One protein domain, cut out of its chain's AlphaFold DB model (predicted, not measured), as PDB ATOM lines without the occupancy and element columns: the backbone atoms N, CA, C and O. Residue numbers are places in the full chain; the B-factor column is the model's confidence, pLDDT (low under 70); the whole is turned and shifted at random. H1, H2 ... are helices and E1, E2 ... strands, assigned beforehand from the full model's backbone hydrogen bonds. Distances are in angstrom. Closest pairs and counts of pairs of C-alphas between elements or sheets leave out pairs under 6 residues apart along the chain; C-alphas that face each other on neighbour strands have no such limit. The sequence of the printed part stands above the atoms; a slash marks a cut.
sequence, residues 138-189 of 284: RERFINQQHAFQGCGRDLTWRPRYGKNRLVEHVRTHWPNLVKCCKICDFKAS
ATOM      1  N   ARG A 138      40.549 -31.390  56.599       57.41
ATOM      2  CA  ARG A 138      39.724 -32.366  55.862       57.41
ATOM      3  C   ARG A 138      38.232 -32.192  56.132       57.41
ATOM      4  O   ARG A 138      37.441 -32.259  55.194       57.41
ATOM      5  N   GLU A 139      37.840 -31.947  57.377       56.94
ATOM      6  CA  GLU A 139      36.435 -31.734  57.745       56.94
ATOM      7  C   GLU A 139      35.885 -30.412  57.189       56.94
ATOM      8  O   GLU A 139      34.749 -30.372  56.708       56.94
ATOM      9  N   ARG A 140      36.713 -29.359  57.125       57.50
ATOM     10  CA  ARG A 140      36.367 -28.096  56.446       57.50
ATOM     11  C   ARG A 140      36.122 -28.264  54.945       57.50
ATOM     12  O   ARG A 140      35.222 -27.626  54.404       57.50
ATOM     13  N   PHE A 141      36.873 -29.138  54.274       56.41
ATOM     14  CA  PHE A 141      36.696 -29.399  52.840       56.41
ATOM     15  C   PHE A 141      35.402 -30.165  52.518       56.41
ATOM     16  O   PHE A 141      34.840 -30.020  51.435       56.41
ATOM     17  N   ILE A 142      34.903 -30.974  53.458       59.16
ATOM     18  CA  ILE A 142      33.726 -31.833  53.252       59.16
ATOM     19  C   ILE A 142      32.411 -31.038  53.244       59.16
ATOM     20  O   ILE A 142      31.445 -31.491  52.633       59.16
ATOM     21  N   ASN A 143      32.381 -29.843  53.840       59.69
ATOM     22  CA  ASN A 143      31.167 -29.039  53.998       59.69
ATOM     23  C   ASN A 143      31.123 -27.782  53.116       59.69
ATOM     24  O   ASN A 143      30.349 -26.867  53.397       59.69
ATOM     25  N   GLN A 144      31.911 -27.718  52.039       68.19
ATOM     26  CA  GLN A 144      31.798 -26.608  51.094       68.19
ATOM     27  C   GLN A 144      30.458 -26.671  50.350       68.19
ATOM     28  O   GLN A 144      30.140 -27.623  49.626       68.19
ATOM     29  N   GLN A 145      29.648 -25.638  50.569       69.75
ATOM     30  CA  GLN A 145      28.494 -25.332  49.739       69.75
ATOM     31  C   GLN A 145      28.981 -24.529  48.538       69.75
ATOM     32  O   GLN A 145      29.701 -23.544  48.690       69.75
ATOM     33  N   HIS A 146      28.594 -24.956  47.341       72.31
ATOM     34  CA  HIS A 146      28.879 -24.219  46.119       72.31
ATOM     35  C   HIS A 146      27.577 -23.618  45.595       72.31
ATOM     36  O   HIS A 146      26.647 -24.351  45.250       72.31
ATOM     37  N   ALA A 147      27.537 -22.289  45.526       73.62
ATOM     38  CA  ALA A 147      26.492 -21.535  44.851       73.62
ATOM     39  C   ALA A 147      27.028 -21.055  43.497       73.62
ATOM     40  O   ALA A 147      28.074 -20.409  43.421       73.62
ATOM     41  N   PHE A 148      26.321 -21.378  42.418       77.06
ATOM     42  CA  PHE A 148      26.595 -20.803  41.102       77.06
ATOM     43  C   PHE A 148      25.816 -19.494  40.966       77.06
ATOM     44  O   PHE A 148      24.607 -19.473  41.222       77.06
ATOM     45  N   GLN A 149      26.490 -18.413  40.558       77.50
ATOM     46  CA  GLN A 149      25.848 -17.115  40.330       77.50
ATOM     47  C   GLN A 149      24.661 -17.281  39.367       77.50
ATOM     48  O   GLN A 149      24.802 -17.849  38.287       77.50
ATOM     49  N   GLY A 150      23.473 -16.841  39.793       82.88
ATOM     50  CA  GLY A 150      22.239 -16.933  39.004       82.88
ATOM     51  C   GLY A 150      21.521 -18.291  39.025       82.88
ATOM     52  O   GLY A 150      20.467 -18.416  38.410       82.88
ATOM     53  N   CYS A 151      22.024 -19.312  39.732       83.94
ATOM     54  CA  CYS A 151      21.383 -20.632  39.730       83.94
ATOM     55  C   CYS A 151      20.232 -20.794  40.739       83.94
ATOM     56  O   CYS A 151      19.400 -21.689  40.568       83.94
ATOM     57  N   GLY A 152      20.208 -20.011  41.823       87.75
ATOM     58  CA  GLY A 152      19.220 -20.134  42.909       87.75
ATOM     59  C   GLY A 152      19.145 -21.521  43.576       87.75
ATOM     60  O   GLY A 152      18.198 -21.801  44.301       87.75
ATOM     61  N   ARG A 153      20.097 -22.420  43.293       84.69
ATOM     62  CA  ARG A 153      20.151 -23.789  43.813       84.69
ATOM     63  C   ARG A 153      21.491 -23.997  44.493       84.69
ATOM     64  O   ARG A 153      22.524 -23.875  43.835       84.69
ATOM     65  N   ASP A 154      21.443 -24.405  45.753       86.25
ATOM     66  CA  ASP A 154      22.636 -24.712  46.532       86.25
ATOM     67  C   ASP A 154      23.008 -26.184  46.397       86.25
ATOM     68  O   ASP A 154      22.165 -27.088  46.464       86.25
ATOM     69  N   LEU A 155      24.298 -26.439  46.197       85.31
ATOM     70  CA  LEU A 155      24.842 -27.786  46.158       85.31
ATOM     71  C   LEU A 155      25.789 -28.014  47.318       85.31
ATOM     72  O   LEU A 155      26.860 -27.417  47.403       85.31
ATOM     73  N   THR A 156      25.427 -28.973  48.162       85.06
ATOM     74  CA  THR A 156      26.337 -29.521  49.164       85.06
ATOM     75  C   THR A 156      27.233 -30.570  48.516       85.06
ATOM     76  O   THR A 156      26.749 -31.595  48.013       85.06
ATOM     77  N   TRP A 157      28.545 -30.342  48.537       81.81
ATOM     78  CA  TRP A 157      29.500 -31.353  48.104       81.81
ATOM     79  C   TRP A 157      29.560 -32.506  49.116       81.81
ATOM     80  O   TRP A 157      29.487 -32.298  50.321       81.81
ATOM     81  N   ARG A 158      29.666 -33.751  48.631       83.12
ATOM     82  CA  ARG A 158      29.888 -34.943  49.469       83.12
ATOM     83  C   ARG A 158      30.973 -35.828  48.850       83.12
ATOM     84  O   ARG A 158      30.870 -36.107  47.657       83.12
ATOM     85  N   PRO A 159      31.920 -36.400  49.610       80.00
ATOM     86  CA  PRO A 159      33.033 -37.172  49.045       80.00
ATOM     87  C   PRO A 159      32.640 -38.313  48.097       80.00
ATOM     88  O   PRO A 159      33.295 -38.537  47.085       80.00
ATOM     89  N   ARG A 160      31.545 -39.033  48.383       77.00
ATOM     90  CA  ARG A 160      31.167 -40.228  47.604       77.00
ATOM     91  C   ARG A 160      30.392 -39.935  46.316       77.00
ATOM     92  O   ARG A 160      30.368 -40.780  45.431       77.00
ATOM     93  N   TYR A 161      29.725 -38.785  46.205       78.81
ATOM     94  CA  TYR A 161      28.826 -38.495  45.071       78.81
ATOM     95  C   TYR A 161      28.762 -37.015  44.656       78.81
ATOM     96  O   TYR A 161      28.073 -36.665  43.698       78.81
ATOM     97  N   GLY A 162      29.490 -36.142  45.349       83.19
ATOM     98  CA  GLY A 162      29.493 -34.693  45.157       83.19
ATOM     99  C   GLY A 162      30.044 -34.284  43.800       83.19
ATOM    100  O   GLY A 162      29.445 -33.442  43.144       83.19
ATOM    101  N   LYS A 163      31.109 -34.946  43.321       85.25
ATOM    102  CA  LYS A 163      31.696 -34.651  42.005       85.25
ATOM    103  C   LYS A 163      30.686 -34.839  40.872       85.25
ATOM    104  O   LYS A 163      30.508 -33.943  40.055       85.25
ATOM    105  N   ASN A 164      29.980 -35.970  40.847       85.62
ATOM    106  CA  ASN A 164      29.004 -36.248  39.791       85.62
ATOM    107  C   ASN A 164      27.801 -35.301  39.858       85.62
ATOM    108  O   ASN A 164      27.342 -34.846  38.815       85.62
ATOM    109  N   ARG A 165      27.328 -34.952  41.065       85.12
ATOM    110  CA  ARG A 165      26.243 -33.972  41.243       85.12
ATOM    111  C   ARG A 165      26.647 -32.563  40.811       85.12
ATOM    112  O   ARG A 165      25.856 -31.892  40.157       85.12
ATOM    113  N   LEU A 166      27.872 -32.145  41.127       87.81
ATOM    114  CA  LEU A 166      28.413 -30.852  40.714       87.81
ATOM    115  C   LEU A 166      28.522 -30.775  39.189       87.81
ATOM    116  O   LEU A 166      28.004 -29.848  38.577       87.81
ATOM    117  N   VAL A 167      29.108 -31.798  38.562       86.31
ATOM    118  CA  VAL A 167      29.225 -31.881  37.099       86.31
ATOM    119  C   VAL A 167      27.847 -31.914  36.429       86.31
ATOM    120  O   VAL A 167      27.641 -31.265  35.404       86.31
ATOM    121  N   GLU A 168      26.889 -32.658  36.982       85.50
ATOM    122  CA  GLU A 168      25.524 -32.710  36.455       85.50
ATOM    123  C   GLU A 168      24.810 -31.356  36.556       85.50
ATOM    124  O   GLU A 168      24.099 -30.969  35.632       85.50
ATOM    125  N   HIS A 169      25.040 -30.612  37.631       86.56
ATOM    126  CA  HIS A 169      24.477 -29.282  37.807       86.56
ATOM    127  C   HIS A 169      25.118 -28.229  36.907       86.56
ATOM    128  O   HIS A 169      24.390 -27.461  36.286       86.56
ATOM    129  N   VAL A 170      26.449 -28.222  36.772       87.06
ATOM    130  CA  VAL A 170      27.157 -27.339  35.827       87.06
ATOM    131  C   VAL A 170      26.613 -27.539  34.413       87.06
ATOM    132  O   VAL A 170      26.346 -26.577  33.703       87.06
ATOM    133  N   ARG A 171      26.316 -28.786  34.031       84.12
ATOM    134  CA  ARG A 171      25.674 -29.093  32.743       84.12
ATOM    135  C   ARG A 171      24.274 -28.501  32.586       84.12
ATOM    136  O   ARG A 171      23.836 -28.344  31.452       84.12
ATOM    137  N   THR A 172      23.566 -28.167  33.669       83.06
ATOM    138  CA  THR A 172      22.278 -27.456  33.564       83.06
ATOM    139  C   THR A 172      22.430 -25.989  33.171       83.06
ATOM    140  O   THR A 172      21.469 -25.426  32.661       83.06
ATOM    141  N   HIS A 173      23.627 -25.417  33.340       82.81
ATOM    142  CA  HIS A 173      23.962 -24.046  32.938       82.81
ATOM    143  C   HIS A 173      24.518 -23.938  31.525       82.81
ATOM    144  O   HIS A 173      24.655 -22.834  31.011       82.81
ATOM    145  N   TRP A 174      24.832 -25.057  30.870       85.94
ATOM    146  CA  TRP A 174      25.228 -25.012  29.469       85.94
ATOM    147  C   TRP A 174      23.991 -24.912  28.568       85.94
ATOM    148  O   TRP A 174      23.184 -25.846  28.547       85.94
ATOM    149  N   PRO A 175      23.848 -23.821  27.788       76.25
ATOM    150  CA  PRO A 175      22.714 -23.643  26.878       76.25
ATOM    151  C   PRO A 175      22.767 -24.618  25.692       76.25
ATOM    152  O   PRO A 175      21.758 -24.878  25.041       76.25
ATOM    153  N   ASN A 176      23.941 -25.193  25.424       87.44
ATOM    154  CA  ASN A 176      24.158 -26.074  24.288       87.44
ATOM    155  C   ASN A 176      23.587 -27.475  24.544       87.44
ATOM    156  O   ASN A 176      23.859 -28.122  25.558       87.44
ATOM    157  N   LEU A 177      22.831 -27.985  23.573       86.19
ATOM    158  CA  LEU A 177      22.290 -29.342  23.585       86.19
ATOM    159  C   LEU A 177      23.382 -30.331  23.148       86.19
ATOM    160  O   LEU A 177      23.463 -30.726  21.988       86.19
ATOM    161  N   VAL A 178      24.263 -30.701  24.080       81.75
ATOM    162  CA  VAL A 178      25.463 -31.513  23.790       81.75
ATOM    163  C   VAL A 178      25.144 -33.006  23.608       81.75
ATOM    164  O   VAL A 178      25.982 -33.769  23.130       81.75
ATOM    165  N   LYS A 179      23.959 -33.477  24.021       82.12
ATOM    166  CA  LYS A 179      23.594 -34.902  23.964       82.12
ATOM    167  C   LYS A 179      22.492 -35.136  22.943       82.12
ATOM    168  O   LYS A 179      21.427 -34.545  23.060       82.12
ATOM    169  N   CYS A 180      22.744 -36.025  21.987       86.00
ATOM    170  CA  CYS A 180      21.765 -36.464  20.992       86.00
ATOM    171  C   CYS A 180      21.258 -37.870  21.346       86.00
ATOM    172  O   CYS A 180      22.028 -38.703  21.837       86.00
ATOM    173  N   CYS A 181      19.973 -38.132  21.115       88.12
ATOM    174  CA  CYS A 181      19.426 -39.483  21.137       88.12
ATOM    175  C   CYS A 181      20.060 -40.310  20.006       88.12
ATOM    176  O   CYS A 181      20.381 -39.785  18.945       88.12
ATOM    177  N   LYS A 182      20.269 -41.611  20.233       82.56
ATOM    178  CA  LYS A 182      20.806 -42.512  19.197       82.56
ATOM    179  C   LYS A 182      19.747 -42.976  18.192       82.56
ATOM    180  O   LYS A 182      20.097 -43.524  17.159       82.56
ATOM    181  N   ILE A 183      18.471 -42.820  18.542       86.38
ATOM    182  CA  ILE A 183      17.327 -43.369  17.800       86.38
ATOM    183  C   ILE A 183      16.606 -42.268  17.013       86.38
ATOM    184  O   ILE A 183      15.986 -42.544  15.993       86.38
ATOM    185  N   CYS A 184      16.685 -41.022  17.474       89.31
ATOM    186  CA  CYS A 184      16.056 -39.874  16.832       89.31
ATOM    187  C   CYS A 184      16.937 -38.628  16.956       89.31
ATOM    188  O   CYS A 184      17.870 -38.597  17.755       89.31
ATOM    189  N   ASP A 185      16.581 -37.561  16.241       88.06
ATOM    190  CA  ASP A 185      17.324 -36.292  16.243       88.06
ATOM    191  C   ASP A 185      17.103 -35.437  17.504       88.06
ATOM    192  O   ASP A 185      17.469 -34.260  17.549       88.06
ATOM    193  N   PHE A 186      16.498 -36.004  18.553       91.56
ATOM    194  CA  PHE A 186      16.266 -35.293  19.803       91.56
ATOM    195  C   PHE A 186      17.592 -34.931  20.478       91.56
ATOM    196  O   PHE A 186      18.412 -35.805  20.778       91.56
ATOM    197  N   LYS A 187      17.779 -33.639  20.768       90.00
ATOM    198  CA  LYS A 187      18.950 -33.116  21.477       90.00
ATOM    199  C   LYS A 187      18.546 -32.567  22.841       90.00
ATOM    200  O   LYS A 187      17.558 -31.851  22.963       90.00
ATOM    201  N   ALA A 188      19.331 -32.869  23.868       86.31
ATOM    202  CA  ALA A 188      19.121 -32.387  25.227       86.31
ATOM    203  C   ALA A 188      20.430 -31.921  25.877       86.31
ATOM    204  O   ALA A 188      21.532 -32.322  25.493       86.31
ATOM    205  N   SER A 189      20.302 -31.108  26.926       82.56
ATOM    206  CA  SER A 189      21.433 -30.675  27.755       82.56
ATOM    207  C   SER A 189      21.955 -31.771  28.696       82.56
ATOM    208  O   SER A 189      23.101 -31.716  29.139       82.56
TER     209      SER A 189
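This is residues 138 to 189 of the 284 residues of an uncharacterized protein of Heligmosomoides polygyrus (UniProt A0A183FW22). This domain has little regular structure: a small hairpin of strands E1 and E2, with short helix H1 at one end of the flat outline, H2 after the hairpin, and a looped tail, residues 171 to 189, reaching the other end. The printed part has 52 residues, 20 of them in named elements, ordered H1, E1, E2, H2; the class is mixed, the sheet antiparallel. It is only just loose, close to extended, with a radius of gyration of the C-alphas of 14.5 A and spans of 46 by 25 by 11 A.

E1 is residues 145 to 147, 6.5 A, and E2 residues 154 to 156, 6.6 A. H2, residues 162 to 170, is 12.1 A long and ends at C-alpha 170 (27.157, -27.339, 35.827). H1, residues 138 to 142, is 6.6 A long and begins at C-alpha 138 (39.724, -32.366, 55.862).

E1 and E2 are antiparallel at 154 degrees, with N 146 and O 155 3.0 A apart, within hydrogen-bond range. The closest C-alphas of E2 and H2, Leu 155 and Leu 166, are 7.2 A apart. H1 and H2 are apart. In H1 and H2 every O i to N i+4 pair is within hydrogen-bond range.

The C-alphas farthest apart, Glu 139 and Cys 184, are 46.4 A apart. The printed part has no cut, and no link between named elements is long. Residues 138 to 145 have pLDDT under 70.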